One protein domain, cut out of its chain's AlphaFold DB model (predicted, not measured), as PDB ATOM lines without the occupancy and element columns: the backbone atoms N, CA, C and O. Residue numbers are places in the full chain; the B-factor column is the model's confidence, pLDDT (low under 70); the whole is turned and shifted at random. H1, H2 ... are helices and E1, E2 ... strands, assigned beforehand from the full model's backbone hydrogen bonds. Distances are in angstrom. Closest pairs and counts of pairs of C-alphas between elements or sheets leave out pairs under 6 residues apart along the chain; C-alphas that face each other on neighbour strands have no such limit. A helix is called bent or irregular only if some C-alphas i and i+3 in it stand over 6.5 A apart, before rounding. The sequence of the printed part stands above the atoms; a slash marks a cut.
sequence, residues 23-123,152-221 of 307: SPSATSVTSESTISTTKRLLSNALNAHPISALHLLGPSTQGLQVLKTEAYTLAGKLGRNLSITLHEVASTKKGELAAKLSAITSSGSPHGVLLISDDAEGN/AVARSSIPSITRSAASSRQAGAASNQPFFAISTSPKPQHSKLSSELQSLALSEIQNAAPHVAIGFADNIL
ATOM      1  N   SER A  23      39.733 -21.278 -38.666       61.62
ATOM      2  CA  SER A  23      38.926 -20.245 -39.313       61.62
ATOM      3  C   SER A  23      38.258 -20.811 -40.577       61.62
ATOM      4  O   SER A  23      38.900 -21.542 -41.337       61.62
ATOM      5  N   PRO A  24      36.989 -20.459 -40.862       51.84
ATOM      6  CA  PRO A  24      36.261 -20.927 -42.047       51.84
ATOM      7  C   PRO A  24      36.910 -20.508 -43.379       51.84
ATOM      8  O   PRO A  24      36.551 -21.040 -44.427       51.84
ATOM      9  N   SER A  25      37.849 -19.559 -43.345       49.62
ATOM     10  CA  SER A  25      38.611 -19.077 -44.502       49.62
ATOM     11  C   SER A  25      39.876 -19.898 -44.788       49.62
ATOM     12  O   SER A  25      40.480 -19.729 -45.845       49.62
ATOM     13  N   ALA A  26      40.283 -20.796 -43.881       51.25
ATOM     14  CA  ALA A  26      41.421 -21.681 -44.095       51.25
ATOM     15  C   ALA A  26      41.057 -22.761 -45.123       51.25
ATOM     16  O   ALA A  26      40.284 -23.680 -44.853       51.25
ATOM     17  N   THR A  27      41.617 -22.679 -46.327       45.06
ATOM     18  CA  THR A  27      41.518 -23.752 -47.321       45.06
ATOM     19  C   THR A  27      42.238 -24.998 -46.817       45.06
ATOM     20  O   THR A  27      43.456 -25.029 -46.932       45.06
ATOM     21  N   SER A  28      41.482 -25.963 -46.262       46.00
ATOM     22  CA  SER A  28      41.714 -27.411 -45.981       46.00
ATOM     23  C   SER A  28      43.065 -27.913 -45.441       46.00
ATOM     24  O   SER A  28      43.175 -29.065 -45.022       46.00
ATOM     25  N   VAL A  29      44.082 -27.072 -45.405       49.50
ATOM     26  CA  VAL A  29      45.402 -27.298 -44.860       49.50
ATOM     27  C   VAL A  29      45.445 -26.406 -43.635       49.50
ATOM     28  O   VAL A  29      45.727 -25.214 -43.741       49.50
ATOM     29  N   THR A  30      45.111 -26.979 -42.474       55.66
ATOM     30  CA  THR A  30      45.528 -26.458 -41.163       55.66
ATOM     31  C   THR A  30      46.894 -25.824 -41.341       55.66
ATOM     32  O   THR A  30      47.815 -26.522 -41.781       55.66
ATOM     33  N   SER A  31      47.007 -24.515 -41.108       63.09
ATOM     34  CA  SER A  31      48.227 -23.804 -41.472       63.09
ATOM     35  C   SER A  31      49.419 -24.516 -40.828       63.09
ATOM     36  O   SER A  31      49.345 -24.951 -39.676       63.09
ATOM     37  N   GLU A  32      50.510 -24.704 -41.571       66.62
ATOM     38  CA  GLU A  32      51.684 -25.452 -41.094       66.62
ATOM     39  C   GLU A  32      52.175 -24.929 -39.725       66.62
ATOM     40  O   GLU A  32      52.599 -25.695 -38.855       66.62
ATOM     41  N   SER A  33      51.982 -23.626 -39.478       69.19
ATOM     42  CA  SER A  33      52.202 -22.973 -38.184       69.19
ATOM     43  C   SER A  33      51.366 -23.546 -37.033       69.19
ATOM     44  O   SER A  33      51.890 -23.729 -35.932       69.19
ATOM     45  N   THR A  34      50.090 -23.850 -37.258       75.81
ATOM     46  CA  THR A  34      49.176 -24.385 -36.236       75.81
ATOM     47  C   THR A  34      49.511 -25.823 -35.906       75.81
ATOM     48  O   THR A  34      49.562 -26.184 -34.731       75.81
ATOM     49  N   ILE A  35      49.828 -26.637 -36.916       78.62
ATOM     50  CA  ILE A  35      50.264 -28.023 -36.704       78.62
ATOM     51  C   ILE A  35      51.575 -28.039 -35.913       78.62
ATOM     52  O   ILE A  35      51.685 -28.764 -34.926       78.62
ATOM     53  N   SER A  36      52.541 -27.196 -36.288       81.50
ATOM     54  CA  SER A  36      53.824 -27.077 -35.584       81.50
ATOM     55  C   SER A  36      53.647 -26.642 -34.123       81.50
ATOM     56  O   SER A  36      54.176 -27.277 -33.206       81.50
ATOM     57  N   THR A  37      52.823 -25.618 -33.881       84.06
ATOM     58  CA  THR A  37      52.519 -25.134 -32.523       84.06
ATOM     59  C   THR A  37      51.822 -26.212 -31.697       84.06
ATOM     60  O   THR A  37      52.232 -26.490 -30.569       84.06
ATOM     61  N   THR A  38      50.833 -26.887 -32.282       86.38
ATOM     62  CA  THR A  38      50.117 -27.996 -31.641       86.38
ATOM     63  C   THR A  38      51.065 -29.131 -31.285       86.38
ATOM     64  O   THR A  38      51.021 -29.636 -30.168       86.38
ATOM     65  N   LYS A  39      51.961 -29.513 -32.199       88.38
ATOM     66  CA  LYS A  39      52.957 -30.567 -31.979       88.38
ATOM     67  C   LYS A  39      53.899 -30.216 -30.831       88.38
ATOM     68  O   LYS A  39      54.156 -31.068 -29.979       88.38
ATOM     69  N   ARG A  40      54.377 -28.968 -30.772       89.56
ATOM     70  CA  ARG A  40      55.217 -28.473 -29.668       89.56
ATOM     71  C   ARG A  40      54.479 -28.558 -28.331       89.56
ATOM     72  O   ARG A  40      55.002 -29.139 -27.387       89.56
ATOM     73  N   LEU A  41      53.257 -28.035 -28.259       90.19
ATOM     74  CA  LEU A  41      52.469 -28.022 -27.023       90.19
ATOM     75  C   LEU A  41      52.048 -29.426 -26.579       90.19
ATOM     76  O   LEU A  41      52.107 -29.736 -25.392       90.19
ATOM     77  N   LEU A  42      51.690 -30.298 -27.524       90.38
ATOM     78  CA  LEU A  42      51.415 -31.706 -27.258       90.38
ATOM     79  C   LEU A  42      52.658 -32.408 -26.708       90.38
ATOM     80  O   LEU A  42      52.558 -33.126 -25.717       90.38
ATOM     81  N   SER A  43      53.828 -32.185 -27.309       90.00
ATOM     82  CA  SER A  43      55.093 -32.725 -26.802       90.00
ATOM     83  C   SER A  43      55.354 -32.261 -25.366       90.00
ATOM     84  O   SER A  43      55.658 -33.082 -24.501       90.00
ATOM     85  N   ASN A  44      55.169 -30.971 -25.076       89.88
ATOM     86  CA  ASN A  44      55.342 -30.434 -23.725       89.88
ATOM     87  C   ASN A  44      54.365 -31.080 -22.734       89.88
ATOM     88  O   ASN A  44      54.786 -31.537 -21.673       89.88
ATOM     89  N   ALA A  45      53.086 -31.202 -23.102       88.38
ATOM     90  CA  ALA A  45      52.070 -31.824 -22.259       88.38
ATOM     91  C   ALA A  45      52.355 -33.310 -21.990       88.38
ATOM     92  O   ALA A  45      52.269 -33.750 -20.843       88.38
ATOM     93  N   LEU A  46      52.731 -34.081 -23.018       88.62
ATOM     94  CA  LEU A  46      53.075 -35.501 -22.876       88.62
ATOM     95  C   LEU A  46      54.321 -35.702 -22.007       88.62
ATOM     96  O   LEU A  46      54.400 -36.680 -21.273       88.62
ATOM     97  N   ASN A  47      55.290 -34.792 -22.053       87.00
ATOM     98  CA  ASN A  47      56.469 -34.879 -21.197       87.00
ATOM     99  C   ASN A  47      56.165 -34.491 -19.744       87.00
ATOM    100  O   ASN A  47      56.605 -35.185 -18.827       87.00
ATOM    101  N   ALA A  48      55.398 -33.419 -19.535       84.44
ATOM    102  CA  ALA A  48      55.079 -32.895 -18.209       84.44
ATOM    103  C   ALA A  48      54.081 -33.773 -17.437       84.44
ATOM    104  O   ALA A  48      54.190 -33.893 -16.218       84.44
ATOM    105  N   HIS A  49      53.141 -34.417 -18.134       85.12
ATOM    106  CA  HIS A  49      52.038 -35.147 -17.512       85.12
ATOM    107  C   HIS A  49      51.965 -36.604 -17.996       85.12
ATOM    108  O   HIS A  49      52.186 -36.874 -19.180       85.12
ATOM    109  N   PRO A  50      51.621 -37.572 -17.122       86.06
ATOM    110  CA  PRO A  50      51.408 -38.973 -17.492       86.06
ATOM    111  C   PRO A  50      50.070 -39.164 -18.226       86.06
ATOM    112  O   PRO A  50      49.139 -39.772 -17.711       86.06
ATOM    113  N   ILE A  51      49.952 -38.609 -19.431       88.88
ATOM    114  CA  ILE A  51      48.741 -38.699 -20.256       88.88
ATOM    115  C   ILE A  51      48.629 -40.103 -20.865       88.88
ATOM    116  O   ILE A  51      49.571 -40.573 -21.506       88.88
ATOM    117  N   SER A  52      47.474 -40.748 -20.692       89.75
ATOM    118  CA  SER A  52      47.136 -42.057 -21.279       89.75
ATOM    119  C   SER A  52      46.048 -41.992 -22.342       89.75
ATOM    120  O   SER A  52      45.975 -42.893 -23.177       89.75
ATOM    121  N   ALA A  53      45.209 -40.955 -22.334       91.88
ATOM    122  CA  ALA A  53      44.177 -40.764 -23.347       91.88
ATOM    123  C   ALA A  53      44.196 -39.340 -23.904       91.88
ATOM    124  O   ALA A  53      44.406 -38.367 -23.181       91.88
ATOM    125  N   LEU A  54      43.968 -39.227 -25.208       92.56
ATOM    126  CA  LEU A  54      43.948 -37.977 -25.948       92.56
ATOM    127  C   LEU A  54      42.661 -37.879 -26.766       92.56
ATOM    128  O   LEU A  54      42.409 -38.686 -27.662       92.56
ATOM    129  N   HIS A  55      41.869 -36.850 -26.494       93.75
ATOM    130  CA  HIS A  55      40.687 -36.506 -27.271       93.75
ATOM    131  C   HIS A  55      41.018 -35.326 -28.180       93.75
ATOM    132  O   HIS A  55      41.313 -34.237 -27.694       93.75
ATOM    133  N   LEU A  56      40.970 -35.537 -29.494       92.38
ATOM    134  CA  LEU A  56      41.210 -34.493 -30.486       92.38
ATOM    135  C   LEU A  56      39.873 -34.051 -31.083       92.38
ATOM    136  O   LEU A  56      39.174 -34.863 -31.691       92.38
ATOM    137  N   LEU A  57      39.515 -32.782 -30.897       91.50
ATOM    138  CA  LEU A  57      38.316 -32.161 -31.458       91.50
ATOM    139  C   LEU A  57      38.742 -31.163 -32.533       91.50
ATOM    140  O   LEU A  57      39.647 -30.371 -32.295       91.50
ATOM    141  N   GLY A  58      38.090 -31.166 -33.690       87.69
ATOM    142  CA  GLY A  58      38.376 -30.191 -34.744       87.69
ATOM    143  C   GLY A  58      37.499 -30.368 -35.982       87.69
ATOM    144  O   GLY A  58      36.792 -31.372 -36.084       87.69
ATOM    145  N   PRO A  59      37.527 -29.411 -36.923       82.00
ATOM    146  CA  PRO A  59      36.647 -29.412 -38.090       82.00
ATOM    147  C   PRO A  59      37.163 -30.294 -39.230       82.00
ATOM    148  O   PRO A  59      36.360 -30.837 -39.981       82.00
ATOM    149  N   SER A  60      38.484 -30.444 -39.370       79.88
ATOM    150  CA  SER A  60      39.113 -31.182 -40.465       79.88
ATOM    151  C   SER A  60      39.531 -32.580 -40.026       79.88
ATOM    152  O   SER A  60      40.423 -32.758 -39.194       79.88
ATOM    153  N   THR A  61      38.947 -33.605 -40.645       78.38
ATOM    154  CA  THR A  61      39.364 -34.996 -40.416       78.38
ATOM    155  C   THR A  61      40.817 -35.230 -40.819       78.38
ATOM    156  O   THR A  61      41.527 -35.946 -40.118       78.38
ATOM    157  N   GLN A  62      41.302 -34.600 -41.891       80.94
ATOM    158  CA  GLN A  62      42.682 -34.765 -42.354       80.94
ATOM    159  C   GLN A  62      43.693 -34.172 -41.361       80.94
ATOM    160  O   GLN A  62      44.648 -34.859 -40.993       80.94
ATOM    161  N   GLY A  63      43.459 -32.947 -40.875       78.19
ATOM    162  CA  GLY A  63      44.314 -32.310 -39.863       78.19
ATOM    163  C   GLY A  63      44.360 -33.117 -38.561       78.19
ATOM    164  O   GLY A  63      45.433 -33.359 -38.000       78.19
ATOM    165  N   LEU A  64      43.209 -33.648 -38.138       86.06
ATOM    166  CA  LEU A  64      43.103 -34.524 -36.969       86.06
ATOM    167  C   LEU A  64      43.863 -35.851 -37.140       86.06
ATOM    168  O   LEU A  64      44.469 -36.331 -36.181       86.06
ATOM    169  N   GLN A  65      43.869 -36.452 -38.336       88.12
ATOM    170  CA  GLN A  65      44.630 -37.684 -38.596       88.12
ATOM    171  C   GLN A  65      46.141 -37.442 -38.562       88.12
ATOM    172  O   GLN A  65      46.864 -38.246 -37.976       88.12
ATOM    173  N   VAL A  66      46.618 -36.325 -39.123       87.56
ATOM    174  CA  VAL A  66      48.041 -35.945 -39.044       87.56
ATOM    175  C   VAL A  66      48.456 -35.781 -37.581       87.56
ATOM    176  O   VAL A  66      49.437 -36.385 -37.138       87.56
ATOM    177  N   LEU A  67      47.659 -35.058 -36.790       86.56
ATOM    178  CA  LEU A  67      47.939 -34.878 -35.368       86.56
ATOM    179  C   LEU A  67      47.896 -36.203 -34.591       86.56
ATOM    180  O   LEU A  67      48.731 -36.431 -33.717       86.56
ATOM    181  N   LYS A  68      46.974 -37.108 -34.933       91.94
ATOM    182  CA  LYS A  68      46.916 -38.460 -34.363       91.94
ATOM    183  C   LYS A  68      48.190 -39.251 -34.647       91.94
ATOM    184  O   LYS A  68      48.726 -39.871 -33.731       91.94
ATOM    185  N   THR A  69      48.676 -39.246 -35.889       90.94
ATOM    186  CA  THR A  69      49.922 -39.948 -36.237       90.94
ATOM    187  C   THR A  69      51.110 -39.395 -35.459       90.94
ATOM    188  O   THR A  69      51.860 -40.167 -34.867       90.94
ATOM    189  N   GLU A  70      51.215 -38.071 -35.355       89.75
ATOM    190  CA  GLU A  70      52.268 -37.395 -34.594       89.75
ATOM    191  C   GLU A  70      52.194 -37.709 -33.096       89.75
ATOM    192  O   GLU A  70      53.208 -38.015 -32.472       89.75
ATOM    193  N   ALA A  71      50.995 -37.714 -32.517       90.69
ATOM    194  CA  ALA A  71      50.779 -38.077 -31.121       90.69
ATOM    195  C   ALA A  71      51.217 -39.519 -30.820       90.69
ATOM    196  O   ALA A  71      51.877 -39.754 -29.806       90.69
ATOM    197  N   TYR A  72      50.932 -40.476 -31.710       92.69
ATOM    198  CA  TYR A  72      51.448 -41.842 -31.578       92.69
ATOM    199  C   TYR A  72      52.967 -41.907 -31.713       92.69
ATOM    200  O   TYR A  72      53.615 -42.613 -30.941       92.69
ATOM    201  N   THR A  73      53.554 -41.167 -32.656       91.19
ATOM    202  CA  THR A  73      55.012 -41.096 -32.803       91.19
ATOM    203  C   THR A  73      55.672 -40.530 -31.544       91.19
ATOM    204  O   THR A  73      56.661 -41.088 -31.071       91.19
ATOM    205  N   LEU A  74      55.121 -39.460 -30.965       89.06
ATOM    206  CA  LEU A  74      55.608 -38.870 -29.716       89.06
ATOM    207  C   LEU A  74      55.449 -39.834 -28.534       89.06
ATOM    208  O   LEU A  74      56.402 -40.030 -27.783       89.06
ATOM    209  N   ALA A  75      54.295 -40.489 -28.395       88.38
ATOM    210  CA  ALA A  75      54.070 -41.482 -27.344       88.38
ATOM    211  C   ALA A  75      55.044 -42.667 -27.451       88.38
ATOM    212  O   ALA A  75      55.617 -43.080 -26.444       88.38
ATOM    213  N   GLY A  76      55.300 -43.151 -28.672       87.19
ATOM    214  CA  GLY A  76      56.277 -44.207 -28.943       87.19
ATOM    215  C   GLY A  76      57.702 -43.809 -28.552       87.19
ATOM    216  O   GLY A  76      58.391 -44.593 -27.904       87.19
ATOM    217  N   LYS A  77      58.121 -42.571 -28.852       88.25
ATOM    218  CA  LYS A  77      59.424 -42.029 -28.413       88.25
ATOM    219  C   LYS A  77      59.554 -41.964 -26.890       88.25
ATOM    220  O   LYS A  77      60.642 -42.169 -26.367       88.25
ATOM    221  N   LEU A  78      58.453 -41.701 -26.187       85.31
ATOM    222  CA  LEU A  78      58.407 -41.654 -24.723       85.31
ATOM    223  C   LEU A  78      58.178 -43.031 -24.075       85.31
ATOM    224  O   LEU A  78      58.127 -43.115 -22.848       85.31
ATOM    225  N   GLY A  79      58.014 -44.097 -24.867       84.81
ATOM    226  CA  GLY A  79      57.729 -45.445 -24.369       84.81
ATOM    227  C   GLY A  79      56.373 -45.570 -23.667       84.81
ATOM    228  O   GLY A  79      56.236 -46.365 -22.739       84.81
ATOM    229  N   ARG A  80      55.377 -44.764 -24.059       85.06
ATOM    230  CA  ARG A  80      54.057 -44.711 -23.412       85.06
ATOM    231  C   ARG A  80      52.957 -45.278 -24.299       85.06
ATOM    232  O   ARG A  80      52.948 -45.081 -25.511       85.06
ATOM    233  N   ASN A  81      51.977 -45.911 -23.659       86.75
ATOM    234  CA  ASN A  81      50.736 -46.318 -24.308       86.75
ATOM    235  C   ASN A  81      49.750 -45.145 -24.287       86.75
ATOM    236  O   ASN A  81      49.340 -44.706 -23.215       86.75
ATOM    237  N   LEU A  82      49.376 -44.650 -25.469       90.12
ATOM    238  CA  LEU A  82      48.440 -43.540 -25.638       90.12
ATOM    239  C   LEU A  82      47.212 -44.012 -26.424       90.12
ATOM    240  O   LEU A  82      47.339 -44.520 -27.537       90.12
ATOM    241  N   SER A  83      46.019 -43.830 -25.866       92.25
ATOM    242  CA  SER A  83      44.755 -43.977 -26.591       92.25
ATOM    243  C   SER A  83      44.380 -42.642 -27.229       92.25
ATOM    244  O   SER A  83      44.460 -41.611 -26.568       92.25
ATOM    245  N   ILE A  84      43.974 -42.634 -28.501       92.38
ATOM    246  CA  ILE A  84      43.600 -41.401 -29.207       92.38
ATOM    247  C   ILE A  84      42.219 -41.557 -29.831       92.38
ATOM    248  O   ILE A  84      41.995 -42.453 -30.648       92.38
ATOM    249  N   THR A  85      41.313 -40.639 -29.507       92.50
ATOM    250  CA  THR A  85      39.970 -40.560 -30.093       92.50
ATOM    251  C   THR A  85      39.793 -39.252 -30.848       92.50
ATOM    252  O   THR A  85      40.128 -38.183 -30.338       92.50
ATOM    253  N   LEU A  86      39.240 -39.343 -32.056       92.12
ATOM    254  CA  LEU A  86      38.969 -38.191 -32.912       92.12
ATOM    255  C   LEU A  86      37.490 -37.825 -32.854       92.12
ATOM    256  O   LEU A  86      36.624 -38.701 -32.906       92.12
ATOM    257  N   HIS A  87      37.212 -36.531 -32.803       90.50
ATOM    258  CA  HIS A  87      35.872 -35.972 -32.798       90.50
ATOM    259  C   HIS A  87      35.804 -34.849 -33.831       90.50
ATOM    260  O   HIS A  87      36.357 -33.768 -33.639       90.50
ATOM    261  N   GLU A  88      35.107 -35.112 -34.929       87.62
ATOM    262  CA  GLU A  88      34.836 -34.088 -35.931       87.62
ATOM    263  C   GLU A  88      33.748 -33.142 -35.410       87.62
ATOM    264  O   GLU A  88      32.663 -33.586 -35.023       87.62
ATOM    265  N   VAL A  89      34.074 -31.852 -35.334       85.19
ATOM    266  CA  VAL A  89      33.192 -30.781 -34.861       85.19
ATOM    267  C   VAL A  89      33.475 -29.526 -35.672       85.19
ATOM    268  O   VAL A  89      34.601 -29.036 -35.692       85.19
ATOM    269  N   ALA A  90      32.445 -28.959 -36.297       77.31
ATOM    270  CA  ALA A  90      32.593 -27.706 -37.030       77.31
ATOM    271  C   ALA A  90      32.995 -26.555 -36.084       77.31
ATOM    272  O   ALA A  90      32.282 -26.264 -35.121       77.31
ATOM    273  N   SER A  91      34.096 -25.858 -36.387       66.62
ATOM    274  CA  SER A  91      34.665 -24.802 -35.533       66.62
ATOM    275  C   SER A  91      33.723 -23.626 -35.270       66.62
ATOM    276  O   SER A  91      33.833 -22.970 -34.240       66.62
ATOM    277  N   THR A  92      32.744 -23.385 -36.144       63.91
ATOM    278  CA  THR A  92      31.761 -22.300 -35.993       63.91
ATOM    279  C   THR A  92      30.604 -22.641 -35.048       63.91
ATOM    280  O   THR A  92      29.854 -21.756 -34.638       63.91
ATOM    281  N   LYS A  93      30.434 -23.909 -34.651       76.56
ATOM    282  CA  LYS A  93      29.289 -24.359 -33.846       76.56
ATOM    283  C   LYS A  93      29.660 -24.544 -32.375       76.56
ATOM    284  O   LYS A  93      29.778 -25.666 -31.883       76.56
ATOM    285  N   LYS A  94      29.745 -23.438 -31.627       81.19
ATOM    286  CA  LYS A  94      30.024 -23.432 -30.169       81.19
ATOM    287  C   LYS A  94      29.139 -24.386 -29.369       81.19
ATOM    288  O   LYS A  94      29.625 -25.060 -28.467       81.19
ATOM    289  N   GLY A  95      27.851 -24.461 -29.710       80.75
ATOM    290  CA  GLY A  95      26.912 -25.372 -29.054       80.75
ATOM    291  C   GLY A  95      27.254 -26.849 -29.275       80.75
ATOM    292  O   GLY A  95      27.171 -27.643 -28.343       80.75
ATOM    293  N   GLU A  96      27.700 -27.211 -30.479       84.56
ATOM    294  CA  GLU A  96      28.122 -28.577 -30.804       84.56
ATOM    295  C   GLU A  96      29.431 -28.933 -30.090       84.56
ATOM    296  O   GLU A  96      29.529 -29.997 -29.476       84.56
ATOM    297  N   LEU A  97      30.393 -28.002 -30.080       86.56
ATOM    298  CA  LEU A  97      31.647 -28.139 -29.340       86.56
ATOM    299  C   LEU A  97      31.400 -28.346 -27.842       86.56
ATOM    300  O   LEU A  97      31.906 -29.306 -27.262       86.56
ATOM    301  N   ALA A  98      30.577 -27.497 -27.222       86.44
ATOM    302  CA  ALA A  98      30.244 -27.602 -25.804       86.44
ATOM    303  C   ALA A  98      29.513 -28.915 -25.479       86.44
ATOM    304  O   ALA A  98      29.790 -29.533 -24.450       86.44
ATOM    305  N   ALA A  99      28.616 -29.381 -26.354       86.88
ATOM    306  CA  ALA A  99      27.917 -30.652 -26.178       86.88
ATOM    307  C   ALA A  99      28.874 -31.850 -26.260       86.88
ATOM    308  O   ALA A  99      28.817 -32.747 -25.415       86.88
ATOM    309  N   LYS A 100      29.795 -31.859 -27.232       89.56
ATOM    310  CA  LYS A 100      30.816 -32.910 -27.359       89.56
ATOM    311  C   LYS A 100      31.787 -32.901 -26.186       89.56
ATOM    312  O   LYS A 100      32.062 -33.963 -25.631       89.56
ATOM    313  N   LEU A 101      32.240 -31.725 -25.756       88.75
ATOM    314  CA  LEU A 101      33.111 -31.594 -24.591       88.75
ATOM    315  C   LEU A 101      32.407 -32.055 -23.310       88.75
ATOM    316  O   LEU A 101      32.997 -32.767 -22.502       88.75
ATOM    317  N   SER A 102      31.119 -31.741 -23.162       87.06
ATOM    318  CA  SER A 102      30.290 -32.242 -22.058       87.06
ATOM    319  C   SER A 102      30.159 -33.766 -22.093       87.06
ATOM    320  O   SER A 102      30.226 -34.406 -21.049       87.06
ATOM    321  N   ALA A 103      30.017 -34.373 -23.275       86.94
ATOM    322  CA  ALA A 103      29.958 -35.829 -23.407       86.94
ATOM    323  C   ALA A 103      31.281 -36.494 -22.991       86.94
ATOM    324  O   ALA A 103      31.266 -37.406 -22.166       86.94
ATOM    325  N   ILE A 104      32.419 -35.988 -23.485       87.44
ATOM    326  CA  ILE A 104      33.764 -36.483 -23.134       87.44
ATOM    327  C   ILE A 104      34.004 -36.359 -21.623       87.44
ATOM    328  O   ILE A 104      34.402 -37.316 -20.961       87.44
ATOM    329  N   THR A 105      33.687 -35.195 -21.058       86.00
ATOM    330  CA  THR A 105      33.863 -34.899 -19.628       86.00
ATOM    331  C   THR A 105      32.812 -35.552 -18.717       86.00
ATOM    332  O   THR A 105      32.927 -35.490 -17.492       86.00
ATOM    333  N   SER A 106      31.766 -36.158 -19.286       83.19
ATOM    334  CA  SER A 106      30.811 -36.992 -18.546       83.19
ATOM    335  C   SER A 106      31.282 -38.442 -18.474       83.19
ATOM    336  O   SER A 106      31.036 -39.106 -17.471       83.19
ATOM    337  N   SER A 107      31.972 -38.929 -19.512       79.69
ATOM    338  CA  SER A 107      32.574 -40.268 -19.530       79.69
ATOM    339  C   SER A 107      33.908 -40.361 -18.786       79.69
ATOM    340  O   SER A 107      34.272 -41.446 -18.344       79.69
ATOM    341  N   GLY A 108      34.622 -39.243 -18.636       77.25
ATOM    342  CA  GLY A 108      35.935 -39.176 -17.993       77.25
ATOM    343  C   GLY A 108      36.185 -37.819 -17.339       77.25
ATOM    344  O   GLY A 108      35.418 -36.875 -17.518       77.25
ATOM    345  N   SER A 109      37.250 -37.706 -16.547       82.88
ATOM    346  CA  SER A 109      37.634 -36.450 -15.883       82.88
ATOM    347  C   SER A 109      38.965 -35.959 -16.448       82.88
ATOM    348  O   SER A 109      40.015 -36.338 -15.918       82.88
ATOM    349  N   PRO A 110      38.946 -35.132 -17.513       88.12
ATOM    350  CA  PRO A 110      40.176 -34.694 -18.147       88.12
ATOM    351  C   PRO A 110      41.036 -33.901 -17.178       88.12
ATOM    352  O   PRO A 110      40.544 -33.099 -16.387       88.12
ATOM    353  N   HIS A 111      42.336 -34.148 -17.245       89.75
ATOM    354  CA  HIS A 111      43.331 -33.424 -16.471       89.75
ATOM    355  C   HIS A 111      43.687 -32.094 -17.130       89.75
ATOM    356  O   HIS A 111      43.969 -31.115 -16.446       89.75
ATOM    357  N   GLY A 112      43.671 -32.066 -18.462       91.12
ATOM    358  CA  GLY A 112      44.048 -30.907 -19.251       91.12
ATOM    359  C   GLY A 112      43.059 -30.640 -20.374       91.12
ATOM    360  O   GLY A 112      42.547 -31.574 -20.999       91.12
ATOM    361  N   VAL A 113      42.838 -29.362 -20.662       93.75
ATOM    362  CA  VAL A 113      42.214 -28.909 -21.908       93.75
ATOM    363  C   VAL A 113      43.139 -27.902 -22.574       93.75
ATOM    364  O   VAL A 113      43.590 -26.959 -21.928       93.75
ATOM    365  N   LEU A 114      43.415 -28.109 -23.858       92.81
ATOM    366  CA  LEU A 114      44.188 -27.206 -24.698       92.81
ATOM    367  C   LEU A 114      43.309 -26.722 -25.854       92.81
ATOM    368  O   LEU A 114      42.957 -27.505 -26.735       92.81
ATOM    369  N   LEU A 115      42.960 -25.440 -25.853       91.00
ATOM    370  CA  LEU A 115      42.296 -24.789 -26.981       91.00
ATOM    371  C   LEU A 115      43.353 -24.173 -27.896       91.00
ATOM    372  O   LEU A 115      44.180 -23.389 -27.441       91.00
ATOM    373  N   ILE A 116      43.329 -24.522 -29.175       87.81
ATOM    374  CA  ILE A 116      44.251 -24.015 -30.187       87.81
ATOM    375  C   ILE A 116      43.425 -23.271 -31.220       87.81
ATOM    376  O   ILE A 116      42.669 -23.886 -31.973       87.81
ATOM    377  N   SER A 117      43.575 -21.952 -31.236       79.69
ATOM    378  CA  SER A 117      42.852 -21.075 -32.150       79.69
ATOM    379  C   SER A 117      43.779 -20.635 -33.279       79.69
ATOM    380  O   SER A 117      44.774 -19.942 -33.046       79.69
ATOM    381  N   ASP A 118      43.462 -21.073 -34.502       71.06
ATOM    382  CA  ASP A 118      44.097 -20.599 -35.730       71.06
ATOM    383  C   ASP A 118      43.249 -19.484 -36.340       71.06
ATOM    384  O   ASP A 118      42.256 -19.740 -37.030       71.06
ATOM    385  N   ASP A 119      43.664 -18.240 -36.115       56.97
ATOM    386  CA  ASP A 119      43.160 -17.098 -36.875       56.97
ATOM    387  C   ASP A 119      43.815 -17.117 -38.262       56.97
ATOM    388  O   ASP A 119      44.675 -16.300 -38.608       56.97
ATOM    389  N   ALA A 120      43.429 -18.092 -39.084       43.88
ATOM    390  CA  ALA A 120      43.722 -18.044 -40.502       43.88
ATOM    391  C   ALA A 120      42.855 -16.940 -41.115       43.88
ATOM    392  O   ALA A 120      41.673 -17.126 -41.393       43.88
ATOM    393  N   GLU A 121      43.475 -15.769 -41.243       43.06
ATOM    394  CA  GLU A 121      43.105 -14.677 -42.138       43.06
ATOM    395  C   GLU A 121      41.596 -14.451 -42.278       43.06
ATOM    396  O   GLU A 121      41.037 -14.520 -43.371       43.06
ATOM    397  N   GLY A 122      40.941 -14.115 -41.166       39.50
ATOM    398  CA  GLY A 122      39.696 -13.361 -41.247       39.50
ATOM    399  C   GLY A 122      39.969 -12.104 -42.075       39.50
ATOM    400  O   GLY A 122      40.876 -11.342 -41.741       39.50
ATOM    401  N   ASN A 123      39.276 -11.997 -43.213       38.34
ATOM    402  CA  ASN A 123      39.214 -10.873 -44.147       38.34
ATOM    403  C   ASN A 123      40.292  -9.795 -43.940       38.34
ATOM    404  O   ASN A 123      40.198  -8.938 -43.062       38.34
ATOM    405  N   ALA A 152      32.355 -20.824 -23.335       90.25
ATOM    406  CA  ALA A 152      31.671 -22.077 -23.667       90.25
ATOM    407  C   ALA A 152      32.530 -23.316 -23.352       90.25
ATOM    408  O   ALA A 152      32.042 -24.277 -22.743       90.25
ATOM    409  N   VAL A 153      33.811 -23.290 -23.726       91.12
ATOM    410  CA  VAL A 153      34.758 -24.388 -23.470       91.12
ATOM    411  C   VAL A 153      35.060 -24.494 -21.972       91.12
ATOM    412  O   VAL A 153      34.984 -25.583 -21.401       91.12
ATOM    413  N   ALA A 154      35.335 -23.374 -21.303       91.75
ATOM    414  CA  ALA A 154      35.616 -23.327 -19.870       91.75
ATOM    415  C   ALA A 154      34.436 -23.860 -19.050       91.75
ATOM    416  O   ALA A 154      34.601 -24.753 -18.220       91.75
ATOM    417  N   ARG A 155      33.218 -23.391 -19.337       92.88
ATOM    418  CA  ARG A 155      31.998 -23.813 -18.637       92.88
ATOM    419  C   ARG A 155      31.728 -25.311 -18.758       92.88
ATOM    420  O   ARG A 155      31.221 -25.908 -17.813       92.88
ATOM    421  N   SER A 156      32.040 -25.911 -19.905       90.50
ATOM    422  CA  SER A 156      31.803 -27.340 -20.144       90.50
ATOM    423  C   SER A 156      32.929 -28.243 -19.629       90.50
ATOM    424  O   SER A 156      32.674 -29.411 -19.351       90.50
ATOM    425  N   SER A 157      34.149 -27.729 -19.448       91.12
ATOM    426  CA  SER A 157      35.304 -28.547 -19.054       91.12
ATOM    427  C   SER A 157      35.774 -28.352 -17.615       91.12
ATOM    428  O   SER A 157      36.025 -29.341 -16.924       91.12
ATOM    429  N   ILE A 158      35.861 -27.114 -17.122       90.94
ATOM    430  CA  ILE A 158      36.462 -26.788 -15.817       90.94
ATOM    431  C   ILE A 158      35.819 -27.528 -14.639       90.94
ATOM    432  O   ILE A 158      36.571 -28.008 -13.782       90.94
ATOM    433  N   PRO A 159      34.484 -27.704 -14.560       90.06
ATOM    434  CA  PRO A 159      33.887 -28.492 -13.482       90.06
ATOM    435  C   PRO A 159      34.421 -29.931 -13.423       90.06
ATOM    436  O   PRO A 159      34.596 -30.499 -12.345       90.06
ATOM    437  N   SER A 160      34.721 -30.532 -14.574       87.38
ATOM    438  CA  SER A 160      35.261 -31.892 -14.667       87.38
ATOM    439  C   SER A 160      36.768 -31.934 -14.419       87.38
ATOM    440  O   SER A 160      37.236 -32.818 -13.703       87.38
ATOM    441  N   ILE A 161      37.507 -30.926 -14.888       87.69
ATOM    442  CA  ILE A 161      38.932 -30.743 -14.574       87.69
ATOM    443  C   ILE A 161      39.139 -30.588 -13.058       87.69
ATOM    444  O   ILE A 161      40.005 -31.225 -12.463       87.69
ATOM    445  N   THR A 162      38.288 -29.802 -12.397       85.62
ATOM    446  CA  THR A 162      38.355 -29.572 -10.944       85.62
ATOM    447  C   THR A 162      38.074 -30.850 -10.150       85.62
ATOM    448  O   THR A 162      38.705 -31.092  -9.119       85.62
ATOM    449  N   ARG A 163      37.172 -31.714 -10.637       81.88
ATOM    450  CA  ARG A 163      36.951 -33.047 -10.050       81.88
ATOM    451  C   ARG A 163      38.192 -33.934 -10.177       81.88
ATOM    452  O   ARG A 163      38.556 -34.590  -9.204       81.88
ATOM    453  N   SER A 164      38.878 -33.886 -11.321       74.44
ATOM    454  CA  SER A 164      40.176 -34.552 -11.513       74.44
ATOM    455  C   SER A 164      41.227 -34.031 -10.519       74.44
ATOM    456  O   SER A 164      41.910 -34.817  -9.859       74.44
ATOM    457  N   ALA A 165      41.275 -32.709 -10.307       71.12
ATOM    458  CA  ALA A 165      42.162 -32.053  -9.339       71.12
ATOM    459  C   ALA A 165      41.958 -32.556  -7.905       71.12
ATOM    460  O   ALA A 165      42.920 -32.778  -7.174       71.12
ATOM    461  N   ALA A 166      40.702 -32.725  -7.483       66.75
ATOM    462  CA  ALA A 166      40.381 -33.209  -6.143       66.75
ATOM    463  C   ALA A 166      40.893 -34.639  -5.909       66.75
ATOM    464  O   ALA A 166      41.315 -34.955  -4.799       66.75
ATOM    465  N   SER A 167      40.911 -35.466  -6.959       64.25
ATOM    466  CA  SER A 167      41.436 -36.834  -6.916       64.25
ATOM    467  C   SER A 167      42.974 -36.878  -6.915       64.25
ATOM    468  O   SER A 167      43.566 -37.719  -6.243       64.25
ATOM    469  N   SER A 168      43.655 -35.948  -7.604       59.28
ATOM    470  CA  SER A 168      45.127 -35.973  -7.726       59.28
ATOM    471  C   SER A 168      45.895 -35.404  -6.522       59.28
ATOM    472  O   SER A 168      47.094 -35.655  -6.402       59.28
ATOM    473  N   ARG A 169      45.230 -34.708  -5.584       53.56
ATOM    474  CA  ARG A 169      45.852 -34.103  -4.379       53.56
ATOM    475  C   ARG A 169      46.564 -35.094  -3.444       53.56
ATOM    476  O   ARG A 169      47.242 -34.659  -2.517       53.56
ATOM    477  N   GLN A 170      46.445 -36.401  -3.672       48.19
ATOM    478  CA  GLN A 170      47.207 -37.424  -2.948       48.19
ATOM    479  C   GLN A 170      48.640 -37.645  -3.477       48.19
ATOM    480  O   GLN A 170      49.434 -38.273  -2.781       48.19
ATOM    481  N   ALA A 171      49.014 -37.105  -4.644       46.25
ATOM    482  CA  ALA A 171      50.367 -37.221  -5.196       46.25
ATOM    483  C   ALA A 171      51.125 -35.887  -5.055       46.25
ATOM    484  O   ALA A 171      50.874 -34.935  -5.787       46.25
ATOM    485  N   GLY A 172      52.053 -35.805  -4.095       41.16
ATOM    486  CA  GLY A 172      52.769 -34.590  -3.672       41.16
ATOM    487  C   GLY A 172      53.769 -33.966  -4.663       41.16
ATOM    488  O   GLY A 172      54.830 -33.521  -4.235       41.16
ATOM    489  N   ALA A 173      53.463 -33.907  -5.962       47.59
ATOM    490  CA  ALA A 173      54.279 -33.226  -6.968       47.59
ATOM    491  C   ALA A 173      53.541 -31.997  -7.525       47.59
ATOM    492  O   ALA A 173      52.532 -32.121  -8.216       47.59
ATOM    493  N   ALA A 174      54.083 -30.802  -7.265       48.66
ATOM    494  CA  ALA A 174      53.552 -29.517  -7.733       48.66
ATOM    495  C   ALA A 174      53.483 -29.370  -9.274       48.66
ATOM    496  O   ALA A 174      52.914 -28.402  -9.766       48.66
ATOM    497  N   SER A 175      54.036 -30.318 -10.039       56.72
ATOM    498  CA  SER A 175      54.041 -30.315 -11.508       56.72
ATOM    499  C   SER A 175      52.797 -30.940 -12.151       56.72
ATOM    500  O   SER A 175      52.607 -30.794 -13.352       56.72
ATOM    501  N   ASN A 176      51.945 -31.633 -11.386       71.19
ATOM    502  CA  ASN A 176      50.777 -32.352 -11.916       71.19
ATOM    503  C   ASN A 176      49.467 -31.611 -11.624       71.19
ATOM    504  O   ASN A 176      48.455 -32.227 -11.278       71.19
ATOM    505  N   GLN A 177      49.494 -30.279 -11.684       82.75
ATOM    506  CA  GLN A 177      48.273 -29.501 -11.541       82.75
ATOM    507  C   GLN A 177      47.456 -29.611 -12.836       82.75
ATOM    508  O   GLN A 177      48.007 -29.405 -13.918       82.75
ATOM    509  N   PRO A 178      46.149 -29.906 -12.745       89.81
ATOM    510  CA  PRO A 178      45.301 -29.887 -13.919       89.81
ATOM    511  C   PRO A 178      45.206 -28.479 -14.499       89.81
ATOM    512  O   PRO A 178      45.277 -27.482 -13.771       89.81
ATOM    513  N   PHE A 179      45.021 -28.399 -15.811       92.38
ATOM    514  CA  PHE A 179      45.185 -27.149 -16.537       92.38
ATOM    515  C   PHE A 179      44.119 -26.910 -17.605       92.38
ATOM    516  O   PHE A 179      43.505 -27.824 -18.154       92.38
ATOM    517  N   PHE A 180      43.941 -25.638 -17.924       93.56
ATOM    518  CA  PHE A 180      43.161 -25.134 -19.036       93.56
ATOM    519  C   PHE A 180      44.028 -24.105 -19.764       93.56
ATOM    520  O   PHE A 180      44.259 -23.000 -19.275       93.56
ATOM    521  N   ALA A 181      44.557 -24.497 -20.911       92.38
ATOM    522  CA  ALA A 181      45.525 -23.720 -21.662       92.38
ATOM    523  C   ALA A 181      44.941 -23.276 -23.001       92.38
ATOM    524  O   ALA A 181      44.211 -24.030 -23.649       92.38
ATOM    525  N   ILE A 182      45.302 -22.071 -23.438       91.19
ATOM    526  CA  ILE A 182      44.924 -21.558 -24.757       91.19
ATOM    527  C   ILE A 182      46.169 -21.208 -25.562       91.19
ATOM    528  O   ILE A 182      47.097 -20.584 -25.050       91.19
ATOM    529  N   SER A 183      46.210 -21.619 -26.818       87.38
ATOM    530  CA  SER A 183      47.264 -21.267 -27.757       87.38
ATOM    531  C   SER A 183      46.675 -20.401 -28.850       87.38
ATOM    532  O   SER A 183      45.891 -20.870 -29.674       87.38
ATOM    533  N   THR A 184      47.110 -19.154 -28.870       75.75
ATOM    534  CA  THR A 184      46.900 -18.217 -29.967       75.75
ATOM    535  C   THR A 184      48.121 -18.266 -30.874       75.75
ATOM    536  O   THR A 184      49.252 -18.269 -30.382       75.75
ATOM    537  N   SER A 185      47.927 -18.351 -32.189       60.75
ATOM    538  CA  SER A 185      49.040 -18.321 -33.142       60.75
ATOM    539  C   SER A 185      49.900 -17.063 -32.914       60.75
ATOM    540  O   SER A 185      49.356 -15.966 -32.831       60.75
ATOM    541  N   PRO A 186      51.241 -17.157 -32.845       47.97
ATOM    542  CA  PRO A 186      52.123 -16.013 -32.579       47.97
ATOM    543  C   PRO A 186      52.201 -15.007 -33.743       47.97
ATOM    544  O   PRO A 186      53.086 -14.150 -33.773       47.97
ATOM    545  N   LYS A 187      51.307 -15.097 -34.735       50.09
ATOM    546  CA  LYS A 187      51.254 -14.117 -35.814       50.09
ATOM    547  C   LYS A 187      50.776 -12.774 -35.241       50.09
ATOM    548  O   LYS A 187      49.822 -12.747 -34.467       50.09
ATOM    549  N   PRO A 188      51.362 -11.642 -35.669       43.22
ATOM    550  CA  PRO A 188      50.997 -10.290 -35.222       43.22
ATOM    551  C   PRO A 188      49.601  -9.832 -35.699       43.22
ATOM    552  O   PRO A 188      49.352  -8.638 -35.825       43.22
ATOM    553  N   GLN A 189      48.706 -10.771 -36.019       48.72
ATOM    554  CA  GLN A 189      47.413 -10.540 -36.661       48.72
ATOM    555  C   GLN A 189      46.222 -10.649 -35.709       48.72
ATOM    556  O   GLN A 189      45.110 -10.342 -36.129       48.72
ATOM    557  N   HIS A 190      46.419 -11.027 -34.440       52.44
ATOM    558  CA  HIS A 190      45.376 -10.768 -33.455       52.44
ATOM    559  C   HIS A 190      45.216  -9.251 -33.354       52.44
ATOM    560  O   HIS A 190      46.178  -8.537 -33.051       52.44
ATOM    561  N   SER A 191      44.005  -8.747 -33.609       62.69
ATOM    562  CA  SER A 191      43.677  -7.394 -33.177       62.69
ATOM    563  C   SER A 191      44.022  -7.332 -31.688       62.69
ATOM    564  O   SER A 191      43.679  -8.246 -30.937       62.69
ATOM    565  N   LYS A 192      44.759  -6.305 -31.247       73.31
ATOM    566  CA  LYS A 192      45.128  -6.143 -29.824       73.31
ATOM    567  C   LYS A 192      43.912  -6.307 -28.903       73.31
ATOM    568  O   LYS A 192      44.024  -6.829 -27.806       73.31
ATOM    569  N   LEU A 193      42.740  -5.935 -29.417       78.25
ATOM    570  CA  LEU A 193      41.443  -6.172 -28.809       78.25
ATOM    571  C   LEU A 193      41.170  -7.656 -28.511       78.25
ATOM    572  O   LEU A 193      40.816  -7.982 -27.388       78.25
ATOM    573  N   SER A 194      41.313  -8.559 -29.485       79.06
ATOM    574  CA  SER A 194      41.051  -9.993 -29.299       79.06
ATOM    575  C   SER A 194      41.936 -10.584 -28.199       79.06
ATOM    576  O   SER A 194      41.432 -11.231 -27.282       79.06
ATOM    577  N   SER A 195      43.240 -10.284 -28.206       80.44
ATOM    578  CA  SER A 195      44.149 -10.771 -27.162       80.44
ATOM    579  C   SER A 195      43.856 -10.161 -25.786       80.44
ATOM    580  O   SER A 195      43.895 -10.879 -24.785       80.44
ATOM    581  N   GLU A 196      43.499  -8.876 -25.715       84.12
ATOM    582  CA  GLU A 196      43.063  -8.225 -24.474       84.12
ATOM    583  C   GLU A 196      41.770  -8.852 -23.934       84.12
ATOM    584  O   GLU A 196      41.717  -9.227 -22.763       84.12
ATOM    585  N   LEU A 197      40.762  -9.065 -24.784       86.25
ATOM    586  CA  LEU A 197      39.497  -9.707 -24.413       86.25
ATOM    587  C   LEU A 197      39.709 -11.150 -23.940       86.25
ATOM    588  O   LEU A 197      39.101 -11.569 -22.954       86.25
ATOM    589  N   GLN A 198      40.588 -11.905 -24.600       88.19
ATOM    590  CA  GLN A 198      40.951 -13.254 -24.167       88.19
ATOM    591  C   GLN A 198      41.696 -13.233 -22.833       88.19
ATOM    592  O   GLN A 198      41.382 -14.036 -21.958       88.19
ATOM    593  N   SER A 199      42.641 -12.309 -22.637       89.50
ATOM    594  CA  SER A 199      43.363 -12.185 -21.366       89.50
ATOM    595  C   SER A 199      42.428 -11.824 -20.208       89.50
ATOM    596  O   SER A 199      42.532 -12.409 -19.128       89.50
ATOM    597  N   LEU A 200      41.451 -10.944 -20.457       90.94
ATOM    598  CA  LEU A 200      40.408 -10.597 -19.500       90.94
ATOM    599  C   LEU A 200      39.557 -11.827 -19.169       90.94
ATOM    600  O   LEU A 200      39.411 -12.171 -17.997       90.94
ATOM    601  N   ALA A 201      39.060 -12.538 -20.185       90.75
ATOM    602  CA  ALA A 201      38.271 -13.750 -19.986       90.75
ATOM    603  C   ALA A 201      39.049 -14.822 -19.209       90.75
ATOM    604  O   ALA A 201      38.510 -15.411 -18.276       90.75
ATOM    605  N   LEU A 202      40.323 -15.049 -19.539       91.94
ATOM    606  CA  LEU A 202      41.188 -15.979 -18.815       91.94
ATOM    607  C   LEU A 202      41.352 -15.590 -17.344       91.94
ATOM    608  O   LEU A 202      41.286 -16.470 -16.488       91.94
ATOM    609  N   SER A 203      41.534 -14.301 -17.046       92.44
ATOM    610  CA  SER A 203      41.678 -13.824 -15.666       92.44
ATOM    611  C   SER A 203      40.414 -14.073 -14.834       92.44
ATOM    612  O   SER A 203      40.496 -14.566 -13.709       92.44
ATOM    613  N   GLU A 204      39.232 -13.850 -15.413       93.25
ATOM    614  CA  GLU A 204      37.950 -14.135 -14.761       93.25
ATOM    615  C   GLU A 204      37.733 -15.639 -14.558       93.25
ATOM    616  O   GLU A 204      37.306 -16.085 -13.491       93.25
ATOM    617  N   ILE A 205      38.090 -16.452 -15.556       92.25
ATOM    618  CA  ILE A 205      38.020 -17.913 -15.456       92.25
ATOM    619  C   ILE A 205      38.979 -18.424 -14.367       92.25
ATOM    620  O   ILE A 205      38.611 -19.309 -13.591       92.25
ATOM    621  N   GLN A 206      40.179 -17.847 -14.259       92.31
ATOM    622  CA  GLN A 206      41.158 -18.174 -13.219       92.31
ATOM    623  C   GLN A 206      40.641 -17.838 -11.817       92.31
ATOM    624  O   GLN A 206      40.767 -18.661 -10.908       92.31
ATOM    625  N   ASN A 207      40.001 -16.679 -11.648       91.44
ATOM    626  CA  ASN A 207      39.366 -16.289 -10.386       91.44
ATOM    627  C   ASN A 207      38.237 -17.254  -9.993       91.44
ATOM    628  O   ASN A 207      38.088 -17.592  -8.818       91.44
ATOM    629  N   ALA A 208      37.463 -17.732 -10.970       90.25
ATOM    630  CA  ALA A 208      36.382 -18.686 -10.740       90.25
ATOM    631  C   ALA A 208      36.875 -20.110 -10.414       90.25
ATOM    632  O   ALA A 208      36.153 -20.877  -9.772       90.25
ATOM    633  N   ALA A 209      38.086 -20.482 -10.841       89.00
ATOM    634  CA  ALA A 209      38.636 -21.828 -10.686       89.00
ATOM    635  C   ALA A 209      40.108 -21.818 -10.219       89.00
ATOM    636  O   ALA A 209      40.995 -22.275 -10.942       89.00
ATOM    637  N   PRO A 210      40.388 -21.411  -8.965       86.00
ATOM    638  CA  PRO A 210      41.753 -21.220  -8.451       86.00
ATOM    639  C   PRO A 210      42.575 -22.515  -8.323       86.00
ATOM    640  O   PRO A 210      43.761 -22.484  -8.004       86.00
ATOM    641  N   HIS A 211      41.952 -23.678  -8.514       86.00
ATOM    642  CA  HIS A 211      42.602 -24.985  -8.417       86.00
ATOM    643  C   HIS A 211      43.067 -25.539  -9.766       86.00
ATOM    644  O   HIS A 211      43.723 -26.580  -9.792       86.00
ATOM    645  N   VAL A 212      42.763 -24.851 -10.864       88.62
ATOM    646  CA  VAL A 212      43.168 -25.219 -12.223       88.62
ATOM    647  C   VAL A 212      44.166 -24.175 -12.719       88.62
ATOM    648  O   VAL A 212      43.947 -22.978 -12.549       88.62
ATOM    649  N   ALA A 213      45.270 -24.611 -13.321       90.88
ATOM    650  CA  ALA A 213      46.197 -23.695 -13.977       90.88
ATOM    651  C   ALA A 213      45.550 -23.178 -15.272       90.88
ATOM    652  O   ALA A 213      45.344 -23.954 -16.201       90.88
ATOM    653  N   ILE A 214      45.181 -21.896 -15.319       91.62
ATOM    654  CA  ILE A 214      44.445 -21.277 -16.435       91.62
ATOM    655  C   ILE A 214      45.282 -20.159 -17.051       91.62
ATOM    656  O   ILE A 214      45.884 -19.371 -16.324       91.62
ATOM    657  N   GLY A 215      45.344 -20.091 -18.384       90.00
ATOM    658  CA  GLY A 215      46.170 -19.102 -19.076       90.00
ATOM    659  C   GLY A 215      46.632 -19.519 -20.471       90.00
ATOM    660  O   GLY A 215      46.124 -20.468 -21.069       90.00
ATOM    661  N   PHE A 216      47.621 -18.793 -20.992       89.94
ATOM    662  CA  PHE A 216      48.241 -19.101 -22.279       89.94
ATOM    663  C   PHE A 216      49.123 -20.353 -22.196       89.94
ATOM    664  O   PHE A 216      49.842 -20.569 -21.217       89.94
ATOM    665  N   ALA A 217      49.085 -21.167 -23.247       88.19
ATOM    666  CA  ALA A 217      49.717 -22.477 -23.301       88.19
ATOM    667  C   ALA A 217      51.237 -22.407 -23.145       88.19
ATOM    668  O   ALA A 217      51.801 -23.262 -22.476       88.19
ATOM    669  N   ASP A 218      51.883 -21.363 -23.664       84.31
ATOM    670  CA  ASP A 218      53.324 -21.154 -23.493       84.31
ATOM    671  C   ASP A 218      53.742 -20.952 -22.029       84.31
ATOM    672  O   ASP A 218      54.837 -21.351 -21.637       84.31
ATOM    673  N   ASN A 219      52.862 -20.374 -21.208       84.38
ATOM    674  CA  ASN A 219      53.148 -20.113 -19.798       84.38
ATOM    675  C   ASN A 219      52.877 -21.339 -18.920       84.38
ATOM    676  O   ASN A 219      53.570 -21.540 -17.922       84.38
ATOM    677  N   ILE A 220      51.873 -22.140 -19.287       85.56
ATOM    678  CA  ILE A 220      51.432 -23.320 -18.529       85.56
ATOM    679  C   ILE A 220      52.243 -24.557 -18.910       85.56
ATOM    680  O   ILE A 220      52.739 -25.270 -18.044       85.56
ATOM    681  N   LEU A 221      52.372 -24.823 -20.210       84.06
ATOM    682  CA  LEU A 221      53.020 -26.007 -20.768       84.06
ATOM    683  C   LEU A 221      54.444 -25.654 -21.194       84.06
ATOM    684  O   LEU A 221      54.789 -25.674 -22.381       84.06
TER     685      LEU A 221
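This is residues 23 to 123 and 152 to 221 of the 307 residues of an uncharacterized protein of Elsinoe australis (UniProt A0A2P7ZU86). Two small parallel sheets, E1 E2 and E3 E4 E5, stand edge to edge as a split wall in the middle, with E1 and E3 at the gap and helices covering both faces: H2, H1 and the short H6 on one, H3, H4 and H5 on the other. The printed part has 171 residues, with six named helices and five named strands in the order H1 E1 H2 E2 H3 E3 H4 E4 H5 E5 H6. The class is mixed, helices and strands. The whole is compact, with a radius of gyration of the C-alphas of 15.7 A and spans of 50 by 37 by 28 A.

H1, residues 32 to 48, begins at C-alpha 32 (51.684, -25.452, -41.094) and is 24.3 A long. E1 is residues 51 to 58, 19.7 A; H2, residues 61 to 77, 24.4 A; E2, residues 83 to 88; H3, residues 94 to 107, 20.1 A. E3, residues 112 to 118, 19.4 A, precedes the cut. H4, residues 152 to 168, 25.1 A, is irregular, with C-alphas 156 and 159 7.1 A apart, and has a kink of 33 degrees near residue 159. E4 is residues 179 to 184, H5 residues 192 to 208, 24.5 A, and E5 residues 213 to 216. H6, residues 217 to 220, ends at C-alpha 220 (51.432, -23.320, -18.529).

The sheet E3 E4 E5 is parallel, with N 115 and O 181 at 2.9 A and N 180 and O 213 at 2.8 A. H4 and H5 are on one face and H1 on the other, three layers, helices on both faces; their heights over the sheet are 7.6, 8.7 and 10.2 A. H6 is on the same face as H1, over none of the strands. E1 and E2 are parallel, with N 54 and O 83 at 2.8 A. E1, H2, E2 and E4, H5, E5 are strand-helix-strand units, parallel neighbour strands with a helix between, each with a right-handed crossover. H1 and H2 touch, closest at the C-alphas of Ser 43 and Leu 74, 6.8 A, at a steep tilt of 36 degrees, only just past shallow, the same way. H3 and H4 touch, closest at the C-alphas of Ser 102 and Ser 156, 5.5 A. In H1, H2, H3 and H5 every O i to N i+4 pair is within hydrogen-bond range; in H4 11 of 13 are, and H6 is too short for one.

The C-alphas of Asn 123 and Gln 170, the two farthest apart, are 49.7 A apart. Residues 124 to 151 are not printed; C-alphas 123 and 152 are 24.5 A apart across this cut. Of the links printed whole, H4 to E4 and E4 to H5 are short, the others tight. Mean pLDDT of the printed part is 80.0; residues 23 to 33, 91 to 92, 119 to 123, 166 to 175 and 185 to 191 are under 70.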